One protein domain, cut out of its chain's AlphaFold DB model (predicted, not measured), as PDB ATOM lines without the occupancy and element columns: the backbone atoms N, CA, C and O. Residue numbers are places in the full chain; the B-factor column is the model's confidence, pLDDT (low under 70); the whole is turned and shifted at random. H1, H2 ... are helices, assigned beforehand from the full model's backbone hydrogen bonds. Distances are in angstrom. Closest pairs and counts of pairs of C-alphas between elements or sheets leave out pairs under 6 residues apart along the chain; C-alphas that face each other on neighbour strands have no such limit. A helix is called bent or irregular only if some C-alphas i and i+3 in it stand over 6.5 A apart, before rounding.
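AT A GLANCE: This is residues 17 to 141 and 210 to 281 of the 284 residues of an uncharacterized protein of candidate division WWE3 bacterium CG_4_10_14_0_2_um_filter_42_7 (UniProt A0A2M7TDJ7). A compact body of helices gathers round H7, and a tail leads off one side of it through H10 to H11, whose residues 269 to 274 and 276 to 281 stick out. H9 runs side by side with H7, the bent H2 crosses H7 with its first arm and H6 with its second, and H3 lies at the end far from H1 and H8, where residues 79 to 84 stick out. The printed part has 197 residues with eleven named helices, H1 to H11 in order, and no named strand: all helix. It is compact, with a radius of gyration of the C-alphas of 17.6 A, and spans 52 by 44 by 37 A.

IN THESE COORDINATES: Find C-alpha 18 at (154.944, 177.794, 141.066); from there H1 runs through residues 18 to 34, 20.7 A, kinked by 55 degrees near residue 26 and only just irregular, C-alphas 28 and 31 being 6.53 A apart. H2, residues 49 to 70, was assigned by its hydrogen bonds as one helix but is bent, C-alphas 59 and 62 being 7.0 A apart; read it as H2a, residues 49 to 59, and H2b, residues 62 to 70. Next come H3, residues 83 to 100, 25.8 A, H4, residues 107 to 110, H5, residues 112 to 118, and H6, residues 123 to 136, 19.7 A. Past the cut find H7, residues 210 to 225, 25.3 A, H8, residues 230 to 239, H9, residues 247 to 255, H10, residues 258 to 262, and H11, residues 269 to 281, 18.5 A, ending at C-alpha 281, (140.127, 140.930, 150.871).

HOW THE PARTS SIT: Start at the hub, H7, which touches H2a, H4, H6, H8 and H9. It runs opposite ways to H9 at a shallow tilt of 16 degrees, the closest C-alphas being Trp 219 and Ala 248, 4.0 A. H2a is about perpendicular to it at 79 degrees, closest at C-alphas Ala 53 and Gln 212, 5.1 A. H2b touches H6, closest at C-alphas Leu 64 and Val 129, 5.6 A. H3 only just touches H6, with 3 pairs of C-alphas within 8 A, closest Val 90 and Leu 130, 7.4 A. H1 touches H5 with residues 32 to 34 alone, closest at C-alphas Leu 34 and Ala 113, 5.1 A. H10 touches H9 only at the corner, and only just, with 3 pairs; H11 touches no helix. Every O i to N i+4 pair is within hydrogen-bond range in H2a, H2b, H3, H6, H8, H9, H10 and H11, against 7 of 13 in H1, 2 of 3 in H5 and 5 of 12 in H7, where 11 of 13 O i to N i+3 pairs are; H4 is too short for such a pair.

THE WHOLE: The C-alphas farthest apart, Ala 80 and Ser 244, are 53.0 A apart. Residues 142 to 209 are not printed, and C-alphas 141 and 210 stand 6.7 A apart across the cut. The links H1 to H2 and H2 to H3 are long. Mean pLDDT of the printed part is 86.2; look for values under 70 at residues 17 to 18, 39, 103 to 106, 228 and 261 to 263.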
ATOM      1  N   SER A  17     158.773 175.339 142.534       62.97
ATOM      2  CA  SER A  17     158.458 176.713 142.116       62.97
ATOM      3  C   SER A  17     157.179 176.746 141.274       62.97
ATOM      4  O   SER A  17     157.077 176.153 140.201       62.97
ATOM      5  N   GLU A  18     156.185 177.473 141.770       68.00
ATOM      6  CA  GLU A  18     154.944 177.794 141.066       68.00
ATOM      7  C   GLU A  18     155.212 178.366 139.662       68.00
ATOM      8  O   GLU A  18     154.496 178.068 138.709       68.00
ATOM      9  N   THR A  19     156.328 179.087 139.519       72.88
ATOM     10  CA  THR A  19     156.887 179.570 138.254       72.88
ATOM     11  C   THR A  19     157.122 178.451 137.237       72.88
ATOM     12  O   THR A  19     156.679 178.586 136.106       72.88
ATOM     13  N   TYR A  20     157.747 177.323 137.612       79.31
ATOM     14  CA  TYR A  20     157.960 176.210 136.672       79.31
ATOM     15  C   TYR A  20     156.632 175.669 136.147       79.31
ATOM     16  O   TYR A  20     156.478 175.450 134.946       79.31
ATOM     17  N   PHE A  21     155.665 175.449 137.043       82.31
ATOM     18  CA  PHE A  21     154.383 174.894 136.631       82.31
ATOM     19  C   PHE A  21     153.646 175.854 135.697       82.31
ATOM     20  O   PHE A  21     153.207 175.435 134.626       82.31
ATOM     21  N   ASN A  22     153.587 177.138 136.050       76.00
ATOM     22  CA  ASN A  22     152.872 178.147 135.275       76.00
ATOM     23  C   ASN A  22     153.545 178.475 133.932       76.00
ATOM     24  O   ASN A  22     152.842 178.635 132.936       76.00
ATOM     25  N   GLU A  23     154.877 178.568 133.894       74.25
ATOM     26  CA  GLU A  23     155.621 179.066 132.728       74.25
ATOM     27  C   GLU A  23     156.178 177.952 131.838       74.25
ATOM     28  O   GLU A  23     156.198 178.113 130.624       74.25
ATOM     29  N   SER A  24     156.592 176.810 132.399       80.75
ATOM     30  CA  SER A  24     157.217 175.722 131.629       80.75
ATOM     31  C   SER A  24     156.283 174.528 131.450       80.75
ATOM     32  O   SER A  24     156.039 174.092 130.327       80.75
ATOM     33  N   PHE A  25     155.712 173.988 132.531       88.25
ATOM     34  CA  PHE A  25     154.884 172.784 132.423       88.25
ATOM     35  C   PHE A  25     153.605 173.044 131.622       88.25
ATOM     36  O   PHE A  25     153.369 172.361 130.623       88.25
ATOM     37  N   PHE A  26     152.792 174.031 132.017       88.38
ATOM     38  CA  PHE A  26     151.516 174.275 131.343       88.38
ATOM     39  C   PHE A  26     151.666 174.865 129.943       88.38
ATOM     40  O   PHE A  26     150.810 174.600 129.114       88.38
ATOM     41  N   GLN A  27     152.745 175.589 129.639       83.62
ATOM     42  CA  GLN A  27     152.938 176.149 128.295       83.62
ATOM     43  C   GLN A  27     153.634 175.178 127.334       83.62
ATOM     44  O   GLN A  27     153.284 175.136 126.159       83.62
ATOM     45  N   GLU A  28     154.591 174.367 127.801       84.75
ATOM     46  CA  GLU A  28     155.445 173.571 126.904       84.75
ATOM     47  C   GLU A  28     155.187 172.061 126.955       84.75
ATOM     48  O   GLU A  28     155.450 171.357 125.973       84.75
ATOM     49  N   VAL A  29     154.730 171.533 128.092       87.75
ATOM     50  CA  VAL A  29     154.557 170.084 128.310       87.75
ATOM     51  C   VAL A  29     153.087 169.688 128.229       87.75
ATOM     52  O   VAL A  29     152.746 168.687 127.599       87.75
ATOM     53  N   TRP A  30     152.204 170.479 128.831       90.12
ATOM     54  CA  TRP A  30     150.770 170.213 128.870       90.12
ATOM     55  C   TRP A  30     150.120 170.094 127.480       90.12
ATOM     56  O   TRP A  30     149.460 169.079 127.262       90.12
ATOM     57  N   PRO A  31     150.371 170.976 126.489       88.56
ATOM     58  CA  PRO A  31     149.804 170.797 125.145       88.56
ATOM     59  C   PRO A  31     150.214 169.457 124.508       88.56
ATOM     60  O   PRO A  31     149.403 168.752 123.905       88.56
ATOM     61  N   LYS A  32     151.468 169.026 124.729       88.25
ATOM     62  CA  LYS A  32     151.977 167.731 124.243       88.25
ATOM     63  C   LYS A  32     151.273 166.548 124.908       88.25
ATOM     64  O   LYS A  32     151.055 165.529 124.257       88.25
ATOM     65  N   LEU A  33     150.925 166.669 126.191       87.06
ATOM     66  CA  LEU A  33     150.141 165.673 126.933       87.06
ATOM     67  C   LEU A  33     148.682 165.609 126.465       87.06
ATOM     68  O   LEU A  33     148.074 164.538 126.526       87.06
ATOM     69  N   LEU A  34     148.142 166.735 126.001       87.81
ATOM     70  CA  LEU A  34     146.771 166.876 125.520       87.81
ATOM     71  C   LEU A  34     146.593 166.541 124.034       87.81
ATOM     72  O   LEU A  34     145.465 166.295 123.608       87.81
ATOM     73  N   CYS A  35     147.685 166.469 123.266       82.00
ATOM     74  CA  CYS A  35     147.657 166.405 121.800       82.00
ATOM     75  C   CYS A  35     146.969 167.641 121.191       82.00
ATOM     76  O   CYS A  35     146.156 167.537 120.275       82.00
ATOM     77  N   THR A  36     147.299 168.820 121.719       79.56
ATOM     78  CA  THR A  36     146.799 170.118 121.251       79.56
ATOM     79  C   THR A  36     147.961 171.061 120.934       79.56
ATOM     80  O   THR A  36     149.065 170.903 121.458       79.56
ATOM     81  N   GLU A  37     147.727 172.043 120.056       72.69
ATOM     82  CA  GLU A  37     148.719 173.086 119.737       72.69
ATOM     83  C   GLU A  37     148.808 174.157 120.834       72.69
ATOM     84  O   GLU A  37     149.869 174.735 121.054       72.69
ATOM     85  N   GLU A  38     147.712 174.382 121.561       74.62
ATOM     86  CA  GLU A  38     147.620 175.365 122.637       74.62
ATOM     87  C   GLU A  38     147.379 174.688 123.988       74.62
ATOM     88  O   GLU A  38     146.685 173.673 124.088       74.62
ATOM     89  N   ALA A  39     147.938 175.283 125.044       66.19
ATOM     90  CA  ALA A  39     147.778 174.811 126.416       66.19
ATOM     91  C   ALA A  39     146.337 174.912 126.914       66.19
ATOM     92  O   ALA A  39     145.907 174.077 127.707       66.19
ATOM     93  N   GLY A  40     145.623 175.965 126.502       70.62
ATOM     94  CA  GLY A  40     144.278 176.274 126.993       70.62
ATOM     95  C   GLY A  40     144.211 176.575 128.496       70.62
ATOM     96  O   GLY A  40     143.127 176.526 129.064       70.62
ATOM     97  N   VAL A  41     145.347 176.857 129.149       80.62
ATOM     98  CA  VAL A  41     145.449 177.070 130.602       80.62
ATOM     99  C   VAL A  41     146.274 178.326 130.893       80.62
ATOM    100  O   VAL A  41     147.427 178.431 130.470       80.62
ATOM    101  N   ASN A  42     145.712 179.259 131.669       78.06
ATOM    102  CA  ASN A  42     146.432 180.414 132.209       78.06
ATOM    103  C   ASN A  42     146.256 180.495 133.731       78.06
ATOM    104  O   ASN A  42     145.214 180.909 134.231       78.06
ATOM    105  N   LEU A  43     147.300 180.120 134.471       80.69
ATOM    106  CA  LEU A  43     147.285 180.111 135.939       80.69
ATOM    107  C   LEU A  43     147.868 181.383 136.568       80.69
ATOM    108  O   LEU A  43     147.939 181.488 137.795       80.69
ATOM    109  N   THR A  44     148.280 182.359 135.757       74.69
ATOM    110  CA  THR A  44     148.920 183.587 136.243       74.69
ATOM    111  C   THR A  44     147.977 184.349 137.175       74.69
ATOM    112  O   THR A  44     146.897 184.774 136.768       74.69
ATOM    113  N   GLY A  45     148.377 184.529 138.437       71.38
ATOM    114  CA  GLY A  45     147.583 185.245 139.445       71.38
ATOM    115  C   GLY A  45     146.329 184.506 139.929       71.38
ATOM    116  O   GLY A  45     145.510 185.085 140.642       71.38
ATOM    117  N   VAL A  46     146.149 183.233 139.567       78.75
ATOM    118  CA  VAL A  46     145.074 182.400 140.114       78.75
ATOM    119  C   VAL A  46     145.588 181.767 141.395       78.75
ATOM    120  O   VAL A  46     146.396 180.859 141.322       78.75
ATOM    121  N   GLU A  47     145.144 182.212 142.570       78.94
ATOM    122  CA  GLU A  47     145.605 181.656 143.863       78.94
ATOM    123  C   GLU A  47     144.673 180.577 144.437       78.94
ATOM    124  O   GLU A  47     145.064 179.784 145.290       78.94
ATOM    125  N   ASN A  48     143.418 180.533 143.987       87.81
ATOM    126  CA  ASN A  48     142.415 179.620 144.525       87.81
ATOM    127  C   ASN A  48     142.536 178.214 143.890       87.81
ATOM    128  O   ASN A  48     142.392 178.114 142.668       87.81
ATOM    129  N   PRO A  49     142.700 177.130 144.679       88.81
ATOM    130  CA  PRO A  49     142.856 175.775 144.144       88.81
ATOM    131  C   PRO A  49     141.698 175.282 143.272       88.81
ATOM    132  O   PRO A  49     141.931 174.647 142.247       88.81
ATOM    133  N   GLN A  50     140.453 175.610 143.636       90.19
ATOM    134  CA  GLN A  50     139.278 175.237 142.843       90.19
ATOM    135  C   GLN A  50     139.308 175.928 141.481       90.19
ATOM    136  O   GLN A  50     139.083 175.286 140.461       90.19
ATOM    137  N   LYS A  51     139.635 177.225 141.458       91.38
ATOM    138  CA  LYS A  51     139.736 177.973 140.204       91.38
ATOM    139  C   LYS A  51     140.893 177.468 139.337       91.38
ATOM    140  O   LYS A  51     140.721 177.329 138.136       91.38
ATOM    141  N   ARG A  52     142.049 177.125 139.926       91.69
ATOM    142  CA  ARG A  52     143.155 176.487 139.184       91.69
ATOM    143  C   ARG A  52     142.717 175.178 138.540       91.69
ATOM    144  O   ARG A  52     142.987 174.957 137.365       91.69
ATOM    145  N   ALA A  53     142.044 174.322 139.307       93.12
ATOM    146  CA  ALA A  53     141.533 173.057 138.801       93.12
ATOM    147  C   ALA A  53     140.529 173.264 137.656       93.12
ATOM    148  O   ALA A  53     140.596 172.547 136.663       93.12
ATOM    149  N   GLU A  54     139.655 174.270 137.758       93.31
ATOM    150  CA  GLU A  54     138.700 174.626 136.704       93.31
ATOM    151  C   GLU A  54     139.383 175.082 135.407       93.31
ATOM    152  O   GLU A  54     139.018 174.604 134.332       93.31
ATOM    153  N   GLU A  55     140.401 175.943 135.487       92.19
ATOM    154  CA  GLU A  55     141.175 176.384 134.314       92.19
ATOM    155  C   GLU A  55     141.871 175.194 133.631       92.19
ATOM    156  O   GLU A  55     141.787 175.020 132.417       92.19
ATOM    157  N   ILE A  56     142.499 174.310 134.417       93.69
ATOM    158  CA  ILE A  56     143.173 173.110 133.895       93.69
ATOM    159  C   ILE A  56     142.170 172.135 133.269       93.69
ATOM    160  O   ILE A  56     142.425 171.594 132.192       93.69
ATOM    161  N   TYR A  57     141.032 171.902 133.927       94.31
ATOM    162  CA  TYR A  57     139.974 171.040 133.404       94.31
ATOM    163  C   TYR A  57     139.420 171.585 132.088       94.31
ATOM    164  O   TYR A  57     139.265 170.831 131.133       94.31
ATOM    165  N   THR A  58     139.205 172.900 132.002       92.25
ATOM    166  CA  THR A  58     138.745 173.567 130.776       92.25
ATOM    167  C   THR A  58     139.727 173.355 129.625       92.25
ATOM    168  O   THR A  58     139.302 172.993 128.529       92.25
ATOM    169  N   GLY A  59     141.034 173.486 129.874       91.38
ATOM    170  CA  GLY A  59     142.061 173.185 128.871       91.38
ATOM    171  C   GLY A  59     142.104 171.708 128.452       91.38
ATOM    172  O   GLY A  59     142.440 171.405 127.313       91.38
ATOM    173  N   LEU A  60     141.723 170.781 129.339       93.88
ATOM    174  CA  LEU A  60     141.665 169.336 129.075       93.88
ATOM    175  C   LEU A  60     140.428 168.910 128.256       93.88
ATOM    176  O   LEU A  60     140.496 167.912 127.532       93.88
ATOM    177  N   VAL A  61     139.305 169.633 128.356       94.44
ATOM    178  CA  VAL A  61     138.014 169.273 127.729       94.44
ATOM    179  C   VAL A  61     138.122 168.916 126.236       94.44
ATOM    180  O   VAL A  61     137.597 167.861 125.873       94.44
ATOM    181  N   PRO A  62     138.820 169.679 125.369       94.25
ATOM    182  CA  PRO A  62     138.941 169.338 123.948       94.25
ATOM    183  C   PRO A  62     139.512 167.935 123.688       94.25
ATOM    184  O   PRO A  62     139.046 167.217 122.800       94.25
ATOM    185  N   SER A  63     140.486 167.498 124.491       94.12
ATOM    186  CA  SER A  63     141.062 166.152 124.387       94.12
ATOM    187  C   SER A  63     140.090 165.075 124.876       94.12
ATOM    188  O   SER A  63     140.040 163.986 124.298       94.12
ATOM    189  N   LEU A  64     139.296 165.361 125.917       96.56
ATOM    190  CA  LEU A  64     138.247 164.448 126.387       96.56
ATOM    191  C   LEU A  64     137.160 164.278 125.323       96.56
ATOM    192  O   LEU A  64     136.778 163.147 125.027       96.56
ATOM    193  N   ASP A  65     136.716 165.376 124.710       96.69
ATOM    194  CA  ASP A  65     135.715 165.362 123.641       96.69
ATOM    195  C   ASP A  65     136.228 164.597 122.412       96.69
ATOM    196  O   ASP A  65     135.523 163.736 121.888       96.69
ATOM    197  N   THR A  66     137.495 164.799 122.030       96.19
ATOM    198  CA  THR A  66     138.139 164.038 120.944       96.19
ATOM    199  C   THR A  66     138.144 162.533 121.233       96.19
ATOM    200  O   THR A  66     137.857 161.722 120.351       96.19
ATOM    201  N   TYR A  67     138.457 162.130 122.470       96.56
ATOM    202  CA  TYR A  67     138.417 160.722 122.873       96.56
ATOM    203  C   TYR A  67     136.989 160.157 122.813       96.56
ATOM    204  O   TYR A  67     136.777 159.061 122.287       96.56
ATOM    205  N   ILE A  68     136.017 160.902 123.347       98.06
ATOM    206  CA  ILE A  68     134.597 160.528 123.369       98.06
ATOM    207  C   ILE A  68     134.076 160.310 121.948       98.06
ATOM    208  O   ILE A  68     133.480 159.266 121.680       98.06
ATOM    209  N   GLU A  69     134.345 161.247 121.038       97.50
ATOM    210  CA  GLU A  69     133.926 161.172 119.637       97.50
ATOM    211  C   GLU A  69     134.592 159.996 118.918       97.50
ATOM    212  O   GLU A  69     133.909 159.152 118.334       97.50
ATOM    213  N   LYS A  70     135.922 159.881 119.016       96.88
ATOM    214  CA  LYS A  70     136.689 158.850 118.304       96.88
ATOM    215  C   LYS A  70     136.271 157.430 118.677       96.88
ATOM    216  O   LYS A  70     136.267 156.546 117.818       96.88
ATOM    217  N   TYR A  71     135.943 157.197 119.946       96.94
ATOM    218  CA  TYR A  71     135.571 155.876 120.451       96.94
ATOM    219  C   TYR A  71     134.069 155.688 120.663       96.94
ATOM    220  O   TYR A  71     133.665 154.644 121.181       96.94
ATOM    221  N   LEU A  72     133.251 156.652 120.228       97.06
ATOM    222  CA  LEU A  72     131.791 156.605 120.305       97.06
ATOM    223  C   LEU A  72     131.297 156.319 121.732       97.06
ATOM    224  O   LEU A  72     130.402 155.495 121.946       97.06
ATOM    225  N   ILE A  73     131.908 156.976 122.723       98.19
ATOM    226  CA  ILE A  73     131.452 156.872 124.111       98.19
ATOM    227  C   ILE A  73     130.054 157.503 124.195       98.19
ATOM    228  O   ILE A  73     129.873 158.614 123.698       98.19
ATOM    229  N   PRO A  74     129.048 156.833 124.788       98.00
ATOM    230  CA  PRO A  74     127.695 157.370 124.803       98.00
ATOM    231  C   PRO A  74     127.584 158.711 125.540       98.00
ATOM    232  O   PRO A  74     128.014 158.831 126.682       98.00
ATOM    233  N   THR A  75     126.948 159.691 124.897       97.75
ATOM    234  CA  THR A  75     126.748 161.060 125.415       97.75
ATOM    235  C   THR A  75     125.287 161.498 125.415       97.75
ATOM    236  O   THR A  75     124.988 162.665 125.628       97.75
ATOM    237  N   SER A  76     124.350 160.590 125.163       96.56
ATOM    238  CA  SER A  76     122.922 160.892 125.194       96.56
ATOM    239  C   SER A  76     122.146 159.759 125.844       96.56
ATOM    240  O   SER A  76     122.422 158.574 125.616       96.56
ATOM    241  N   LYS A  77     121.174 160.148 126.669       95.31
ATOM    242  CA  LYS A  77     120.219 159.244 127.306       95.31
ATOM    243  C   LYS A  77     119.005 159.069 126.403       95.31
ATOM    244  O   LYS A  77     118.457 160.055 125.908       95.31
ATOM    245  N   GLU A  78     118.575 157.830 126.189       92.62
ATOM    246  CA  GLU A  78     117.347 157.571 125.429       92.62
ATOM    247  C   GLU A  78     116.108 157.989 126.241       92.62
ATOM    248  O   GLU A  78     116.119 157.978 127.471       92.62
ATOM    249  N   ALA A  79     115.005 158.348 125.574       89.38
ATOM    250  CA  ALA A  79     113.843 158.960 126.233       89.38
ATOM    251  C   ALA A  79     113.215 158.108 127.361       89.38
ATOM    252  O   ALA A  79     112.629 158.665 128.287       89.38
ATOM    253  N   ALA A  80     113.332 156.779 127.288       92.56
ATOM    254  CA  ALA A  80     112.817 155.839 128.291       92.56
ATOM    255  C   ALA A  80     113.919 155.207 129.166       92.56
ATOM    256  O   ALA A  80     113.626 154.348 129.998       92.56
ATOM    257  N   GLU A  81     115.180 155.595 128.974       96.12
ATOM    258  CA  GLU A  81     116.318 155.024 129.692       96.12
ATOM    259  C   GLU A  81     116.445 155.654 131.087       96.12
ATOM    260  O   GLU A  81     116.394 156.877 131.259       96.12
ATOM    261  N   THR A  82     116.605 154.809 132.109       97.12
ATOM    262  CA  THR A  82     116.887 155.269 133.474       97.12
ATOM    263  C   THR A  82     118.323 155.784 133.578       97.12
ATOM    264  O   THR A  82     119.193 155.376 132.811       97.12
ATOM    265  N   ASP A  83     118.607 156.647 134.558       96.94
ATOM    266  CA  ASP A  83     119.978 157.131 134.790       96.94
ATOM    267  C   ASP A  83     120.955 155.967 135.026       96.94
ATOM    268  O   ASP A  83     122.052 155.949 134.481       96.94
ATOM    269  N   GLU A  84     120.532 154.941 135.769       96.62
ATOM    270  CA  GLU A  84     121.340 153.746 136.025       96.62
ATOM    271  C   GLU A  84     121.646 152.945 134.755       96.62
ATOM    272  O   GLU A  84     122.788 152.522 134.558       96.62
ATOM    273  N   ALA A  85     120.655 152.759 133.876       97.38
ATOM    274  CA  ALA A  85     120.854 152.077 132.600       97.38
ATOM    275  C   ALA A  85     121.828 152.861 131.708       97.38
ATOM    276  O   ALA A  85     122.765 152.274 131.160       97.38
ATOM    277  N   PHE A  86     121.683 154.189 131.664       98.31
ATOM    278  CA  PHE A  86     122.596 155.067 130.940       98.31
ATOM    279  C   PHE A  86     124.027 154.982 131.482       98.31
ATOM    280  O   PHE A  86     124.962 154.703 130.728       98.31
ATOM    281  N   PHE A  87     124.215 155.140 132.795       98.31
ATOM    282  CA  PHE A  87     125.531 155.042 133.431       98.31
ATOM    283  C   PHE A  87     126.177 153.675 133.190       98.31
ATOM    284  O   PHE A  87     127.372 153.596 132.897       98.31
ATOM    285  N   THR A  88     125.385 152.602 133.253       97.38
ATOM    286  CA  THR A  88     125.848 151.234 132.984       97.38
ATOM    287  C   THR A  88     126.298 151.079 131.537       97.38
ATOM    288  O   THR A  88     127.347 150.485 131.284       97.38
ATOM    289  N   ARG A  89     125.555 151.648 130.579       97.56
ATOM    290  CA  ARG A  89     125.898 151.628 129.152       97.56
ATOM    291  C   ARG A  89     127.201 152.375 128.869       97.56
ATOM    292  O   ARG A  89     128.066 151.827 128.184       97.56
ATOM    293  N   VAL A  90     127.384 153.565 129.445       97.94
ATOM    294  CA  VAL A  90     128.637 154.336 129.334       97.94
ATOM    295  C   VAL A  90     129.807 153.556 129.945       97.94
ATOM    296  O   VAL A  90     130.815 153.330 129.271       97.94
ATOM    297  N   CYS A  91     129.659 153.066 131.182       96.06
ATOM    298  CA  CYS A  91     130.693 152.280 131.865       96.06
ATOM    299  C   CYS A  91     131.089 151.030 131.085       96.06
ATOM    300  O   CYS A  91     132.274 150.753 130.919       96.06
ATOM    301  N   SER A  92     130.102 150.290 130.583       96.31
ATOM    302  CA  SER A  92     130.330 149.053 129.837       96.31
ATOM    303  C   SER A  92     131.059 149.316 128.521       96.31
ATOM    304  O   SER A  92     131.942 148.539 128.145       96.31
ATOM    305  N   ALA A  93     130.735 150.415 127.829       96.94
ATOM    306  CA  ALA A  93     131.422 150.822 126.606       96.94
ATOM    307  C   ALA A  93     132.908 151.114 126.874       96.94
ATOM    308  O   ALA A  93     133.781 150.555 126.205       96.94
ATOM    309  N   MET A  94     133.199 151.912 127.905       97.06
ATOM    310  CA  MET A  94     134.570 152.253 128.300       97.06
ATOM    311  C   MET A  94     135.362 151.034 128.790       97.06
ATOM    312  O   MET A  94     136.499 150.822 128.363       97.06
ATOM    313  N   PHE A  95     134.756 150.187 129.625       95.00
ATOM    314  CA  PHE A  95     135.378 148.958 130.116       95.00
ATOM    315  C   PHE A  95     135.713 147.994 128.975       95.00
ATOM    316  O   PHE A  95     136.822 147.461 128.909       95.00
ATOM    317  N   THR A  96     134.776 147.793 128.044       94.81
ATOM    318  CA  THR A  96     134.965 146.922 126.877       94.81
ATOM    319  C   THR A  96     136.092 147.429 125.987       94.81
ATOM    320  O   THR A  96     136.913 146.637 125.519       94.81
ATOM    321  N   LEU A  97     136.158 148.741 125.763       93.56
ATOM    322  CA  LEU A  97     137.229 149.374 125.002       93.56
ATOM    323  C   LEU A  97     138.592 149.161 125.682       93.56
ATOM    324  O   LEU A  97     139.513 148.628 125.062       93.56
ATOM    325  N   ASN A  98     138.686 149.453 126.983       90.56
ATOM    326  CA  ASN A  98     139.884 149.199 127.783       90.56
ATOM    327  C   ASN A  98     140.303 147.719 127.746       90.56
ATOM    328  O   ASN A  98     141.493 147.417 127.663       90.56
ATOM    329  N   PHE A  99     139.344 146.786 127.785       88.62
ATOM    330  CA  PHE A  99     139.604 145.349 127.708       88.62
ATOM    331  C   PHE A  99     140.173 144.931 126.346       88.62
ATOM    332  O   PHE A  99     141.177 144.219 126.301       88.62
ATOM    333  N   LYS A 100     139.566 145.396 125.245       87.31
ATOM    334  CA  LYS A 100     140.027 145.122 123.872       87.31
ATOM    335  C   LYS A 100     141.462 145.603 123.645       87.31
ATOM    336  O   LYS A 100     142.226 144.928 122.963       87.31
ATOM    337  N   ASN A 101     141.839 146.707 124.285       83.12
ATOM    338  CA  ASN A 101     143.154 147.325 124.140       83.12
ATOM    339  C   ASN A 101     144.162 146.913 125.233       83.12
ATOM    340  O   ASN A 101     145.227 147.506 125.335       83.12
ATOM    341  N   ARG A 102     143.900 145.853 126.019       73.00
ATOM    342  CA  ARG A 102     144.785 145.372 127.114       73.00
ATOM    343  C   ARG A 102     146.201 144.956 126.699       73.00
ATOM    344  O   ARG A 102     147.033 144.712 127.576       73.00
ATOM    345  N   ALA A 103     146.473 144.800 125.403       62.81
ATOM    346  CA  ALA A 103     147.813 144.501 124.903       62.81
ATOM    347  C   ALA A 103     148.786 145.677 125.122       62.81
ATOM    348  O   ALA A 103     149.966 145.441 125.381       62.81
ATOM    349  N   SER A 104     148.290 146.921 125.113       60.88
ATOM    350  CA  SER A 104     149.016 148.080 125.632       60.88
ATOM    351  C   SER A 104     148.860 148.058 127.158       60.88
ATOM    352  O   SER A 104     147.745 148.076 127.674       60.88
ATOM    353  N   LYS A 105     149.951 147.859 127.912       58.97
ATOM    354  CA  LYS A 105     149.899 147.598 129.372       58.97
ATOM    355  C   LYS A 105     150.466 148.715 130.229       58.97
ATOM    356  O   LYS A 105     150.352 148.651 131.454       58.97
ATOM    357  N   GLY A 106     151.060 149.737 129.635       69.50
ATOM    358  CA  GLY A 106     151.827 150.690 130.408       69.50
ATOM    359  C   GLY A 106     151.022 151.904 130.852       69.50
ATOM    360  O   GLY A 106     149.955 152.205 130.319       69.50
ATOM    361  N   TRP A 107     151.531 152.589 131.875       72.19
ATOM    362  CA  TRP A 107     150.952 153.852 132.348       72.19
ATOM    363  C   TRP A 107     151.122 154.971 131.326       72.19
ATOM    364  O   TRP A 107     150.308 155.888 131.293       72.19
ATOM    365  N   GLN A 108     152.128 154.846 130.460       75.25
ATOM    366  CA  GLN A 108     152.345 155.745 129.338       75.25
ATOM    367  C   GLN A 108     151.153 155.788 128.375       75.25
ATOM    368  O   GLN A 108     150.950 156.810 127.745       75.25
ATOM    369  N   ASP A 109     150.348 154.722 128.296       80.94
ATOM    370  CA  ASP A 109     149.234 154.625 127.345       80.94
ATOM    371  C   ASP A 109     147.976 155.364 127.833       80.94
ATOM    372  O   ASP A 109     147.041 155.568 127.064       80.94
ATOM    373  N   CYS A 110     147.946 155.769 129.106       85.25
ATOM    374  CA  CYS A 110     146.760 156.293 129.789       85.25
ATOM    375  C   CYS A 110     146.755 157.828 129.917       85.25
ATOM    376  O   CYS A 110     146.088 158.357 130.806       85.25
ATOM    377  N   TRP A 111     147.506 158.528 129.063       87.31
ATOM    378  CA  TRP A 111     147.526 159.992 128.944       87.31
ATOM    379  C   TRP A 111     146.719 160.444 127.731       87.31
ATOM    380  O   TRP A 111     146.728 159.706 126.757       87.31
ATOM    381  N   PRO A 112     146.062 161.621 127.714       89.44
ATOM    382  CA  PRO A 112     145.177 162.004 126.610       89.44
ATOM    383  C   PRO A 112     145.803 161.820 125.219       89.44
ATOM    384  O   PRO A 112     145.210 161.148 124.377       89.44
ATOM    385  N   ALA A 113     147.043 162.281 125.016       86.25
ATOM    386  CA  ALA A 113     147.741 162.149 123.740       86.25
ATOM    387  C   ALA A 113     147.922 160.702 123.256       86.25
ATOM    388  O   ALA A 113     147.810 160.436 122.066       86.25
ATOM    389  N   THR A 114     148.169 159.753 124.155       87.31
ATOM    390  CA  THR A 114     148.301 158.332 123.792       87.31
ATOM    391  C   THR A 114     146.958 157.613 123.829       87.31
ATOM    392  O   THR A 114     146.684 156.762 122.992       87.31
ATOM    393  N   ALA A 115     146.093 157.961 124.778       91.00
ATOM    394  CA  ALA A 115     144.782 157.372 124.992       91.00
ATOM    395  C   ALA A 115     143.889 157.584 123.771       91.00
ATOM    396  O   ALA A 115     143.202 156.654 123.359       91.00
ATOM    397  N   ILE A 116     143.940 158.769 123.154       91.31
ATOM    398  CA  ILE A 116     143.247 159.058 121.895       91.31
ATOM    399  C   ILE A 116     143.752 158.147 120.770       91.31
ATOM    400  O   ILE A 116     142.978 157.788 119.892       91.31
ATOM    401  N   GLU A 117     145.023 157.745 120.755       89.25
ATOM    402  CA  GLU A 117     145.567 156.837 119.737       89.25
ATOM    403  C   GLU A 117     145.180 155.376 120.001       89.25
ATOM    404  O   GLU A 117     144.762 154.672 119.080       89.25
ATOM    405  N   VAL A 118     145.299 154.928 121.255       89.81
ATOM    406  CA  VAL A 118     145.210 153.507 121.623       89.81
ATOM    407  C   VAL A 118     143.853 153.074 122.178       89.81
ATOM    408  O   VAL A 118     143.601 151.879 122.295       89.81
ATOM    409  N   GLY A 119     142.986 154.014 122.552       90.56
ATOM    410  CA  GLY A 119     141.675 153.746 123.142       90.56
ATOM    411  C   GLY A 119     141.785 153.126 124.521       90.56
ATOM    412  O   GLY A 119     141.109 152.141 124.811       90.56
ATOM    413  N   ARG A 120     142.697 153.635 125.352       90.12
ATOM    414  CA  ARG A 120     142.906 153.126 126.705       90.12
ATOM    415  C   ARG A 120     143.018 154.260 127.706       90.12
ATOM    416  O   ARG A 120     143.736 155.227 127.489       90.12
ATOM    417  N   THR A 121     142.352 154.098 128.839       92.44
ATOM    418  CA  THR A 121     142.427 155.003 129.985       92.44
ATOM    419  C   THR A 121     142.751 154.221 131.255       92.44
ATOM    420  O   THR A 121     142.493 153.019 131.358       92.44
ATOM    421  N   ASN A 122     143.326 154.900 132.246       89.69
ATOM    422  CA  ASN A 122     143.340 154.406 133.621       89.69
ATOM    423  C   ASN A 122     142.065 154.869 134.347       89.69
ATOM    424  O   ASN A 122     141.204 155.525 133.756       89.69
ATOM    425  N   CYS A 123     141.938 154.534 135.632       91.31
ATOM    426  CA  CYS A 123     140.798 154.970 136.433       91.31
ATOM    427  C   CYS A 123     140.648 156.498 136.428       91.31
ATOM    428  O   CYS A 123     139.551 156.983 136.198       91.31
ATOM    429  N   THR A 124     141.734 157.260 136.568       92.81
ATOM    430  CA  THR A 124     141.679 158.726 136.641       92.81
ATOM    431  C   THR A 124     141.240 159.395 135.339       92.81
ATOM    432  O   THR A 124     140.241 160.113 135.336       92.81
ATOM    433  N   LEU A 125     141.949 159.157 134.229       94.56
ATOM    434  CA  LEU A 125     141.586 159.735 132.932       94.56
ATOM    435  C   LEU A 125     140.207 159.241 132.492       94.56
ATOM    436  O   LEU A 125     139.400 160.020 131.997       94.56
ATOM    437  N   GLY A 126     139.906 157.960 132.708       96.12
ATOM    438  CA  GLY A 126     138.611 157.415 132.335       96.12
ATOM    439  C   GLY A 126     137.467 157.973 133.184       96.12
ATOM    440  O   GLY A 126     136.389 158.188 132.652       96.12
ATOM    441  N   SER A 127     137.674 158.297 134.462       97.00
ATOM    442  CA  SER A 127     136.658 159.007 135.251       97.00
ATOM    443  C   SER A 127     136.431 160.442 134.771       97.00
ATOM    444  O   SER A 127     135.297 160.906 134.815       97.00
ATOM    445  N   LEU A 128     137.457 161.127 134.258       97.44
ATOM    446  CA  LEU A 128     137.293 162.447 133.631       97.44
ATOM    447  C   LEU A 128     136.547 162.350 132.289       97.44
ATOM    448  O   LEU A 128     135.629 163.126 132.048       97.44
ATOM    449  N   VAL A 129     136.869 161.353 131.454       98.19
ATOM    450  CA  VAL A 129     136.111 161.048 130.224       98.19
ATOM    451  C   VAL A 129     134.652 160.715 130.550       98.19
ATOM    452  O   VAL A 129     133.748 161.209 129.884       98.19
ATOM    453  N   LEU A 130     134.412 159.911 131.588       98.31
ATOM    454  CA  LEU A 130     133.072 159.577 132.064       98.31
ATOM    455  C   LEU A 130     132.317 160.836 132.504       98.31
ATOM    456  O   LEU A 130     131.212 161.059 132.024       98.31
ATOM    457  N   ALA A 131     132.904 161.668 133.369       98.38
ATOM    458  CA  ALA A 131     132.273 162.909 133.816       98.38
ATOM    459  C   ALA A 131     131.919 163.812 132.627       98.38
ATOM    460  O   ALA A 131     130.786 164.279 132.532       98.38
ATOM    461  N   ARG A 132     132.833 163.960 131.659       98.06
ATOM    462  CA  ARG A 132     132.579 164.730 130.439       98.06
ATOM    463  C   ARG A 132     131.468 164.131 129.568       98.06
ATOM    464  O   ARG A 132     130.638 164.867 129.042       98.06
ATOM    465  N   ALA A 133     131.394 162.806 129.448       98.38
ATOM    466  CA  ALA A 133     130.304 162.141 128.734       98.38
ATOM    467  C   ALA A 133     128.938 162.383 129.404       98.38
ATOM    468  O   ALA A 133     127.940 162.579 128.709       98.38
ATOM    469  N   LEU A 134     128.898 162.430 130.742       98.38
ATOM    470  CA  LEU A 134     127.700 162.799 131.497       98.38
ATOM    471  C   LEU A 134     127.350 164.288 131.325       98.38
ATOM    472  O   LEU A 134     126.183 164.613 131.124       98.38
ATOM    473  N   GLU A 135     128.326 165.199 131.314       97.81
ATOM    474  CA  GLU A 135     128.070 166.612 130.980       97.81
ATOM    475  C   GLU A 135     127.414 166.755 129.602       97.81
ATOM    476  O   GLU A 135     126.395 167.433 129.466       97.81
ATOM    477  N   ASN A 136     127.949 166.057 128.595       97.94
ATOM    478  CA  ASN A 136     127.407 166.059 127.235       97.94
ATOM    479  C   ASN A 136     125.985 165.461 127.170       97.94
ATOM    480  O   ASN A 136     125.197 165.850 126.310       97.94
ATOM    481  N   ALA A 137     125.630 164.588 128.120       97.06
ATOM    482  CA  ALA A 137     124.286 164.037 128.288       97.06
ATOM    483  C   ALA A 137     123.327 164.933 129.094       97.06
ATOM    484  O   ALA A 137     122.169 164.561 129.300       97.06
ATOM    485  N   GLY A 138     123.780 166.111 129.534       96.75
ATOM    486  CA  GLY A 138     122.966 167.114 130.222       96.75
ATOM    487  C   GLY A 138     123.016 167.063 131.750       96.75
ATOM    488  O   GLY A 138     122.262 167.796 132.392       96.75
ATOM    489  N   TYR A 139     123.884 166.243 132.353       96.94
ATOM    490  CA  TYR A 139     124.104 166.271 133.803       96.94
ATOM    491  C   TYR A 139     124.956 167.490 134.170       96.94
ATOM    492  O   TYR A 139     126.022 167.719 133.598       96.94
ATOM    493  N   SER A 140     124.502 168.298 135.130       95.56
ATOM    494  CA  SER A 140     125.269 169.476 135.554       95.56
ATOM    495  C   SER A 140     126.509 169.059 136.348       95.56
ATOM    496  O   SER A 140     126.433 168.155 137.179       95.56
ATOM    497  N   ARG A 141     127.633 169.774 136.183       90.88
ATOM    498  CA  ARG A 141     128.854 169.571 136.990       90.88
ATOM    499  C   ARG A 141     128.598 169.646 138.502       90.88
ATOM    500  O   ARG A 141     129.249 168.941 139.255       90.88
ATOM    501  N   VAL A 210     134.343 167.955 140.195       96.19
ATOM    502  CA  VAL A 210     134.784 167.226 138.985       96.19
ATOM    503  C   VAL A 210     136.111 167.757 138.448       96.19
ATOM    504  O   VAL A 210     137.014 166.982 138.138       96.19
ATOM    505  N   GLU A 211     136.259 169.078 138.415       95.44
ATOM    506  CA  GLU A 211     137.439 169.764 137.900       95.44
ATOM    507  C   GLU A 211     138.690 169.416 138.711       95.44
ATOM    508  O   GLU A 211     139.777 169.275 138.160       95.44
ATOM    509  N   GLN A 212     138.544 169.187 140.020       93.94
ATOM    510  CA  GLN A 212     139.650 168.781 140.890       93.94
ATOM    511  C   GLN A 212     140.144 167.356 140.597       93.94
ATOM    512  O   GLN A 212     141.231 166.986 141.044       93.94
ATOM    513  N   GLY A 213     139.424 166.582 139.777       92.69
ATOM    514  CA  GLY A 213     139.887 165.310 139.220       92.69
ATOM    515  C   GLY A 213     141.127 165.435 138.321       92.69
ATOM    516  O   GLY A 213     141.809 164.436 138.079       92.69
ATOM    517  N   VAL A 214     141.507 166.644 137.887       93.62
ATOM    518  CA  VAL A 214     142.802 166.878 137.218       93.62
ATOM    519  C   VAL A 214     143.998 166.733 138.169       93.62
ATOM    520  O   VAL A 214     145.104 166.440 137.717       93.62
ATOM    521  N   ALA A 215     143.795 166.853 139.486       91.88
ATOM    522  CA  ALA A 215     144.856 166.672 140.477       91.88
ATOM    523  C   ALA A 215     145.446 165.247 140.465       91.88
ATOM    524  O   ALA A 215     146.655 165.117 140.258       91.88
ATOM    525  N   PRO A 216     144.655 164.160 140.604       89.19
ATOM    526  CA  PRO A 216     145.190 162.807 140.472       89.19
ATOM    527  C   PRO A 216     145.701 162.509 139.057       89.19
ATOM    528  O   PRO A 216     146.570 161.652 138.901       89.19
ATOM    529  N   LEU A 217     145.206 163.202 138.018       90.81
ATOM    530  CA  LEU A 217     145.741 163.045 136.666       90.81
ATOM    531  C   LEU A 217     147.194 163.527 136.639       90.81
ATOM    532  O   LEU A 217     148.076 162.724 136.363       90.81
ATOM    533  N   ILE A 218     147.456 164.781 137.025       90.50
ATOM    534  CA  ILE A 218     148.810 165.361 137.089       90.50
ATOM    535  C   ILE A 218     149.704 164.582 138.059       90.50
ATOM    536  O   ILE A 218     150.854 164.291 137.731       90.50
ATOM    537  N   TRP A 219     149.174 164.164 139.212       87.56
ATOM    538  CA  TRP A 219     149.904 163.327 140.169       87.56
ATOM    539  C   TRP A 219     150.494 162.084 139.494       87.56
ATOM    540  O   TRP A 219     151.674 161.773 139.699       87.56
ATOM    541  N   ASN A 220     149.713 161.399 138.648       84.44
ATOM    542  CA  ASN A 220     150.125 160.174 137.962       84.44
ATOM    543  C   ASN A 220     151.336 160.355 137.023       84.44
ATOM    544  O   ASN A 220     151.937 159.349 136.637       84.44
ATOM    545  N   LEU A 221     151.768 161.588 136.708       85.81
ATOM    546  CA  LEU A 221     153.048 161.829 136.023       85.81
ATOM    547  C   LEU A 221     154.219 161.297 136.843       85.81
ATOM    548  O   LEU A 221     155.126 160.683 136.287       85.81
ATOM    549  N   SER A 222     154.159 161.431 138.169       81.50
ATOM    550  CA  SER A 222     155.185 160.907 139.081       81.50
ATOM    551  C   SER A 222     155.321 159.387 138.946       81.50
ATOM    552  O   SER A 222     156.426 158.846 138.937       81.50
ATOM    553  N   SER A 223     154.199 158.681 138.771       78.25
ATOM    554  CA  SER A 223     154.179 157.230 138.547       78.25
ATOM    555  C   SER A 223     154.783 156.835 137.198       78.25
ATOM    556  O   SER A 223     155.336 155.745 137.079       78.25
ATOM    557  N   MET A 224     154.677 157.693 136.182       78.88
ATOM    558  CA  MET A 224     155.277 157.471 134.865       78.88
ATOM    559  C   MET A 224     156.784 157.761 134.869       78.88
ATOM    560  O   MET A 224     157.556 156.969 134.337       78.88
ATOM    561  N   ILE A 225     157.201 158.844 135.526       81.94
ATOM    562  CA  ILE A 225     158.600 159.284 135.622       81.94
ATOM    563  C   ILE A 225     159.464 158.283 136.396       81.94
ATOM    564  O   ILE A 225     160.607 158.031 136.016       81.94
ATOM    565  N   ASN A 226     158.912 157.688 137.456       74.69
ATOM    566  CA  ASN A 226     159.628 156.753 138.328       74.69
ATOM    567  C   ASN A 226     159.672 155.309 137.791       74.69
ATOM    568  O   ASN A 226     160.173 154.410 138.470       74.69
ATOM    569  N   ARG A 227     159.135 155.048 136.592       74.12
ATOM    570  CA  ARG A 227     159.160 153.716 135.975       74.12
ATOM    571  C   ARG A 227     160.433 153.491 135.170       74.12
ATOM    572  O   ARG A 227     160.819 154.305 134.339       74.12
ATOM    573  N   ASN A 228     161.021 152.312 135.363       64.19
ATOM    574  CA  ASN A 228     162.217 151.855 134.650       64.19
ATOM    575  C   ASN A 228     161.906 151.006 133.400       64.19
ATOM    576  O   ASN A 228     162.807 150.364 132.865       64.19
ATOM    577  N   ASP A 229     160.655 150.973 132.925       72.81
ATOM    578  CA  ASP A 229     160.334 150.333 131.644       72.81
ATOM    579  C   ASP A 229     160.681 151.258 130.458       72.81
ATOM    580  O   ASP A 229     160.562 152.483 130.534       72.81
ATOM    581  N   GLY A 230     161.175 150.676 129.357       73.75
ATOM    582  CA  GLY A 230     161.698 151.444 128.219       73.75
ATOM    583  C   GLY A 230     160.655 152.345 127.551       73.75
ATOM    584  O   GLY A 230     160.984 153.439 127.099       73.75
ATOM    585  N   SER A 231     159.388 151.926 127.546       74.00
ATOM    586  CA  SER A 231     158.276 152.691 126.979       74.00
ATOM    587  C   SER A 231     157.941 153.954 127.779       74.00
ATOM    588  O   SER A 231     157.755 155.016 127.186       74.00
ATOM    589  N   ALA A 232     157.916 153.874 129.112       77.12
ATOM    590  CA  ALA A 232     157.686 155.025 129.977       77.12
ATOM    591  C   ALA A 232     158.841 156.030 129.885       77.12
ATOM    592  O   ALA A 232     158.599 157.237 129.829       77.12
ATOM    593  N   LYS A 233     160.089 155.549 129.784       80.94
ATOM    594  CA  LYS A 233     161.262 156.413 129.586       80.94
ATOM    595  C   LYS A 233     161.178 157.198 128.273       80.94
ATOM    596  O   LYS A 233     161.322 158.417 128.307       80.94
ATOM    597  N   VAL A 234     160.887 156.523 127.156       79.69
ATOM    598  CA  VAL A 234     160.734 157.166 125.838       79.69
ATOM    599  C   VAL A 234     159.614 158.200 125.861       79.69
ATOM    600  O   VAL A 234     159.802 159.301 125.350       79.69
ATOM    601  N   LEU A 235     158.466 157.894 126.479       78.00
ATOM    602  CA  LEU A 235     157.382 158.871 126.571       78.00
ATOM    603  C   LEU A 235     157.774 160.074 127.443       78.00
ATOM    604  O   LEU A 235     157.504 161.209 127.066       78.00
ATOM    605  N   THR A 236     158.444 159.837 128.571       84.06
ATOM    606  CA  THR A 236     158.910 160.901 129.474       84.06
ATOM    607  C   THR A 236     159.865 161.860 128.760       84.06
ATOM    608  O   THR A 236     159.711 163.075 128.868       84.06
ATOM    609  N   GLU A 237     160.807 161.320 127.981       83.62
ATOM    610  CA  GLU A 237     161.742 162.098 127.157       83.62
ATOM    611  C   GLU A 237     161.020 162.827 126.015       83.62
ATOM    612  O   GLU A 237     161.232 164.023 125.826       83.62
ATOM    613  N   ARG A 238     160.107 162.147 125.306       82.50
ATOM    614  CA  ARG A 238     159.304 162.730 124.215       82.50
ATOM    615  C   ARG A 238     158.464 163.920 124.678       82.50
ATOM    616  O   ARG A 238     158.301 164.882 123.934       82.50
ATOM    617  N   LEU A 239     157.902 163.841 125.881       81.31
ATOM    618  CA  LEU A 239     157.050 164.886 126.446       81.31
ATOM    619  C   LEU A 239     157.844 166.013 127.122       81.31
ATOM    620  O   LEU A 239     157.282 167.082 127.341       81.31
ATOM    621  N   GLY A 240     159.130 165.806 127.423       83.81
ATOM    622  CA  GLY A 240     159.960 166.792 128.119       83.81
ATOM    623  C   GLY A 240     159.618 166.932 129.605       83.81
ATOM    624  O   GLY A 240     159.642 168.035 130.141       83.81
ATOM    625  N   LEU A 241     159.263 165.830 130.272       85.50
ATOM    626  CA  LEU A 241     158.946 165.847 131.702       85.50
ATOM    627  C   LEU A 241     160.213 165.966 132.557       85.50
ATOM    628  O   LEU A 241     161.166 165.199 132.391       85.50
ATOM    629  N   ASP A 242     160.193 166.896 133.511       84.31
ATOM    630  CA  ASP A 242     161.305 167.144 134.424       84.31
ATOM    631  C   ASP A 242     161.276 166.136 135.579       84.31
ATOM    632  O   ASP A 242     160.424 166.183 136.467       84.31
ATOM    633  N   LYS A 243     162.238 165.209 135.576       82.38
ATOM    634  CA  LYS A 243     162.330 164.145 136.585       82.38
ATOM    635  C   LYS A 243     162.744 164.642 137.972       82.38
ATOM    636  O   LYS A 243     162.655 163.874 138.922       82.38
ATOM    637  N   SER A 244     163.209 165.885 138.087       80.06
ATOM    638  CA  SER A 244     163.561 166.496 139.372       80.06
ATOM    639  C   SER A 244     162.353 167.078 140.116       80.06
ATOM    640  O   SER A 244     162.486 167.488 141.266       80.06
ATOM    641  N   ARG A 245     161.166 167.111 139.489       82.12
ATOM    642  CA  ARG A 245     159.965 167.761 140.036       82.12
ATOM    643  C   ARG A 245     158.991 166.781 140.670       82.12
ATOM    644  O   ARG A 245     158.723 165.705 140.134       82.12
ATOM    645  N   SER A 246     158.370 167.210 141.770       85.00
ATOM    646  CA  SER A 246     157.284 166.468 142.416       85.00
ATOM    647  C   SER A 246     155.911 166.919 141.902       85.00
ATOM    648  O   SER A 246     155.247 167.776 142.486       85.00
ATOM    649  N   TYR A 247     155.454 166.322 140.796       87.06
ATOM    650  CA  TYR A 247     154.112 166.573 140.239       87.06
ATOM    651  C   TYR A 247     152.993 166.202 141.219       87.06
ATOM    652  O   TYR A 247     151.963 166.872 141.269       87.06
ATOM    653  N   ALA A 248     153.202 165.139 142.000       84.62
ATOM    654  CA  ALA A 248     152.284 164.691 143.039       84.62
ATOM    655  C   ALA A 248     152.087 165.743 144.136       84.62
ATOM    656  O   ALA A 248     150.947 166.092 144.446       84.62
ATOM    657  N   ASP A 249     153.184 166.264 144.697       84.50
ATOM    658  CA  ASP A 249     153.101 167.274 145.753       84.50
ATOM    659  C   ASP A 249     152.503 168.569 145.211       84.50
ATOM    660  O   ASP A 249     151.562 169.094 145.802       84.50
ATOM    661  N   TRP A 250     152.942 169.023 144.031       88.12
ATOM    662  CA  TRP A 250     152.369 170.223 143.428       88.12
ATOM    663  C   TRP A 250     150.857 170.092 143.202       88.12
ATOM    664  O   TRP A 250     150.106 170.977 143.614       88.12
ATOM    665  N   ALA A 251     150.384 168.993 142.605       89.12
ATOM    666  CA  ALA A 251     148.958 168.798 142.343       89.12
ATOM    667  C   ALA A 251     148.137 168.750 143.640       89.12
ATOM    668  O   ALA A 251     147.063 169.347 143.717       89.12
ATOM    669  N   ARG A 252     148.650 168.078 144.676       84.81
ATOM    670  CA  ARG A 252     148.000 168.017 145.989       84.81
ATOM    671  C   ARG A 252     147.883 169.403 146.620       84.81
ATOM    672  O   ARG A 252     146.800 169.760 147.073       84.81
ATOM    673  N   ASP A 253     148.971 170.164 146.625       84.06
ATOM    674  CA  ASP A 253     149.072 171.413 147.382       84.06
ATOM    675  C   ASP A 253     148.394 172.591 146.650       84.06
ATOM    676  O   ASP A 253     147.993 173.571 147.275       84.06
ATOM    677  N   ASN A 254     148.216 172.495 145.325       88.00
ATOM    678  CA  ASN A 254     147.730 173.605 144.500       88.00
ATOM    679  C   ASN A 254     146.341 173.395 143.888       88.00
ATOM    680  O   ASN A 254     145.752 174.375 143.436       88.00
ATOM    681  N   LEU A 255     145.813 172.165 143.845       90.00
ATOM    682  CA  LEU A 255     144.535 171.862 143.175       90.00
ATOM    683  C   LEU A 255     143.467 171.292 144.107       90.00
ATOM    684  O   LEU A 255     142.276 171.355 143.796       90.00
ATOM    685  N   LEU A 256     143.862 170.756 145.261       88.06
ATOM    686  CA  LEU A 256     142.934 170.272 146.278       88.06
ATOM    687  C   LEU A 256     142.748 171.319 147.381       88.06
ATOM    688  O   LEU A 256     143.536 172.250 147.537       88.06
ATOM    689  N   SER A 257     141.666 171.196 148.153       81.12
ATOM    690  CA  SER A 257     141.475 172.084 149.303       81.12
ATOM    691  C   SER A 257     142.496 171.776 150.404       81.12
ATOM    692  O   SER A 257     142.927 170.634 150.562       81.12
ATOM    693  N   LYS A 258     142.811 172.773 151.242       77.94
ATOM    694  CA  LYS A 258     143.738 172.618 152.380       77.94
ATOM    695  C   LYS A 258     143.349 171.506 153.357       77.94
ATOM    696  O   LYS A 258     144.197 171.033 154.106       77.94
ATOM    697  N   ASN A 259     142.085 171.074 153.371       78.44
ATOM    698  CA  ASN A 259     141.671 169.924 154.176       78.44
ATOM    699  C   ASN A 259     142.369 168.645 153.693       78.44
ATOM    700  O   ASN A 259     142.839 167.871 154.517       78.44
ATOM    701  N   TRP A 260     142.519 168.452 152.379       80.81
ATOM    702  CA  TRP A 260     143.229 167.298 151.819       80.81
ATOM    703  C   TRP A 260     144.721 167.308 152.172       80.81
ATOM    704  O   TRP A 260     145.282 166.253 152.475       80.81
ATOM    705  N   GLU A 261     145.336 168.493 152.186       68.44
ATOM    706  CA  GLU A 261     146.740 168.725 152.546       68.44
ATOM    707  C   GLU A 261     146.991 168.511 154.051       68.44
ATOM    708  O   GLU A 261     147.721 167.600 154.447       68.44
ATOM    709  N   ASN A 262     146.331 169.305 154.903       67.00
ATOM    710  CA  ASN A 262     146.564 169.339 156.352       67.00
ATOM    711  C   ASN A 262     146.235 168.019 157.043       67.00
ATOM    712  O   ASN A 262     146.822 167.678 158.069       67.00
ATOM    713  N   LYS A 263     145.248 167.300 156.515       69.81
ATOM    714  CA  LYS A 263     144.707 166.104 157.154       69.81
ATOM    715  C   LYS A 263     145.193 164.828 156.501       69.81
ATOM    716  O   LYS A 263     144.823 163.772 156.998       69.81
ATOM    717  N   ARG A 264     146.003 164.922 155.431       72.12
ATOM    718  CA  ARG A 264     146.559 163.804 154.652       72.12
ATOM    719  C   ARG A 264     145.632 162.595 154.706       72.12
ATOM    720  O   ARG A 264     145.898 161.679 155.475       72.12
ATOM    721  N   MET A 265     144.539 162.606 153.938       73.00
ATOM    722  CA  MET A 265     143.470 161.586 154.014       73.00
ATOM    723  C   MET A 265     143.981 160.141 154.117       73.00
ATOM    724  O   MET A 265     143.375 159.309 154.782       73.00
ATOM    725  N   GLU A 266     145.135 159.847 153.514       73.38
ATOM    726  CA  GLU A 266     145.839 158.572 153.639       73.38
ATOM    727  C   GLU A 266     146.151 158.093 155.071       73.38
ATOM    728  O   GLU A 266     146.275 156.881 155.256       73.38
ATOM    729  N   ASN A 267     146.255 159.018 156.030       78.56
ATOM    730  CA  ASN A 267     146.608 158.824 157.438       78.56
ATOM    731  C   ASN A 267     145.390 158.863 158.372       78.56
ATOM    732  O   ASN A 267     145.540 158.636 159.571       78.56
ATOM    733  N   GLN A 268     144.197 159.156 157.850       80.69
ATOM    734  CA  GLN A 268     142.984 159.219 158.664       80.69
ATOM    735  C   GLN A 268     142.595 157.821 159.165       80.69
ATOM    736  O   GLN A 268     142.610 156.887 158.358       80.69
ATOM    737  N   PRO A 269     142.242 157.629 160.453       85.06
ATOM    738  CA  PRO A 269     141.987 156.302 161.022       85.06
ATOM    739  C   PRO A 269     140.938 155.486 160.260       85.06
ATOM    740  O   PRO A 269     141.128 154.294 160.019       85.06
ATOM    741  N   GLU A 270     139.853 156.125 159.825       81.94
ATOM    742  CA  GLU A 270     138.790 155.516 159.025       81.94
ATOM    743  C   GLU A 270     139.323 155.011 157.686       81.94
ATOM    744  O   GLU A 270     138.905 153.963 157.198       81.94
ATOM    745  N   TRP A 271     140.263 155.750 157.106       80.19
ATOM    746  CA  TRP A 271     140.869 155.425 155.828       80.19
ATOM    747  C   TRP A 271     141.952 154.353 155.945       80.19
ATOM    748  O   TRP A 271     142.049 153.464 155.102       80.19
ATOM    749  N   VAL A 272     142.739 154.390 157.020       82.50
ATOM    750  CA  VAL A 272     143.686 153.325 157.368       82.50
ATOM    751  C   VAL A 272     142.934 152.012 157.582       82.50
ATOM    752  O   VAL A 272     143.346 150.986 157.041       82.50
ATOM    753  N   LYS A 273     141.807 152.048 158.301       85.00
ATOM    754  CA  LYS A 273     140.935 150.887 158.495       85.00
ATOM    755  C   LYS A 273     140.386 150.361 157.169       85.00
ATOM    756  O   LYS A 273     140.523 149.173 156.898       85.00
ATOM    757  N   GLU A 274     139.843 151.234 156.319       81.81
ATOM    758  CA  GLU A 274     139.359 150.849 154.987       81.81
ATOM    759  C   GLU A 274     140.478 150.177 154.167       81.81
ATOM    760  O   GLU A 274     140.301 149.072 153.663       81.81
ATOM    761  N   LYS A 275     141.677 150.774 154.098       80.12
ATOM    762  CA  LYS A 275     142.833 150.174 153.405       80.12
ATOM    763  C   LYS A 275     143.202 148.795 153.956       80.12
ATOM    764  O   LYS A 275     143.565 147.913 153.179       80.12
ATOM    765  N   GLN A 276     143.147 148.606 155.275       83.31
ATOM    766  CA  GLN A 276     143.430 147.317 155.910       83.31
ATOM    767  C   GLN A 276     142.391 146.260 155.523       83.31
ATOM    768  O   GLN A 276     142.774 145.162 155.127       83.31
ATOM    769  N   GLU A 277     141.100 146.594 155.572       81.50
ATOM    770  CA  GLU A 277     140.009 145.696 155.167       81.50
ATOM    771  C   GLU A 277     140.139 145.292 153.691       81.50
ATOM    772  O   GLU A 277     140.050 144.113 153.339       81.50
ATOM    773  N   VAL A 278     140.460 146.258 152.829       77.06
ATOM    774  CA  VAL A 278     140.709 146.033 151.402       77.06
ATOM    775  C   VAL A 278     141.922 145.126 151.175       77.06
ATOM    776  O   VAL A 278     141.847 144.187 150.381       77.06
ATOM    777  N   ALA A 279     143.023 145.356 151.894       75.00
ATOM    778  CA  ALA A 279     144.231 144.538 151.795       75.00
ATOM    779  C   ALA A 279     144.018 143.091 152.269       75.00
ATOM    780  O   ALA A 279     144.677 142.188 151.756       75.00
ATOM    781  N   VAL A 280     143.121 142.856 153.233       73.44
ATOM    782  CA  VAL A 280     142.732 141.502 153.660       73.44
ATOM    783  C   VAL A 280     141.933 140.802 152.561       73.44
ATOM    784  O   VAL A 280     142.245 139.659 152.236       73.44
ATOM    785  N   ARG A 281     140.969 141.493 151.939       70.38
ATOM    786  CA  ARG A 281     140.127 140.930 150.871       70.38
ATOM    787  C   ARG A 281     140.925 140.509 149.632       70.38
ATOM    788  O   ARG A 281     140.642 139.466 149.071       70.38
TER     789      ARG A 281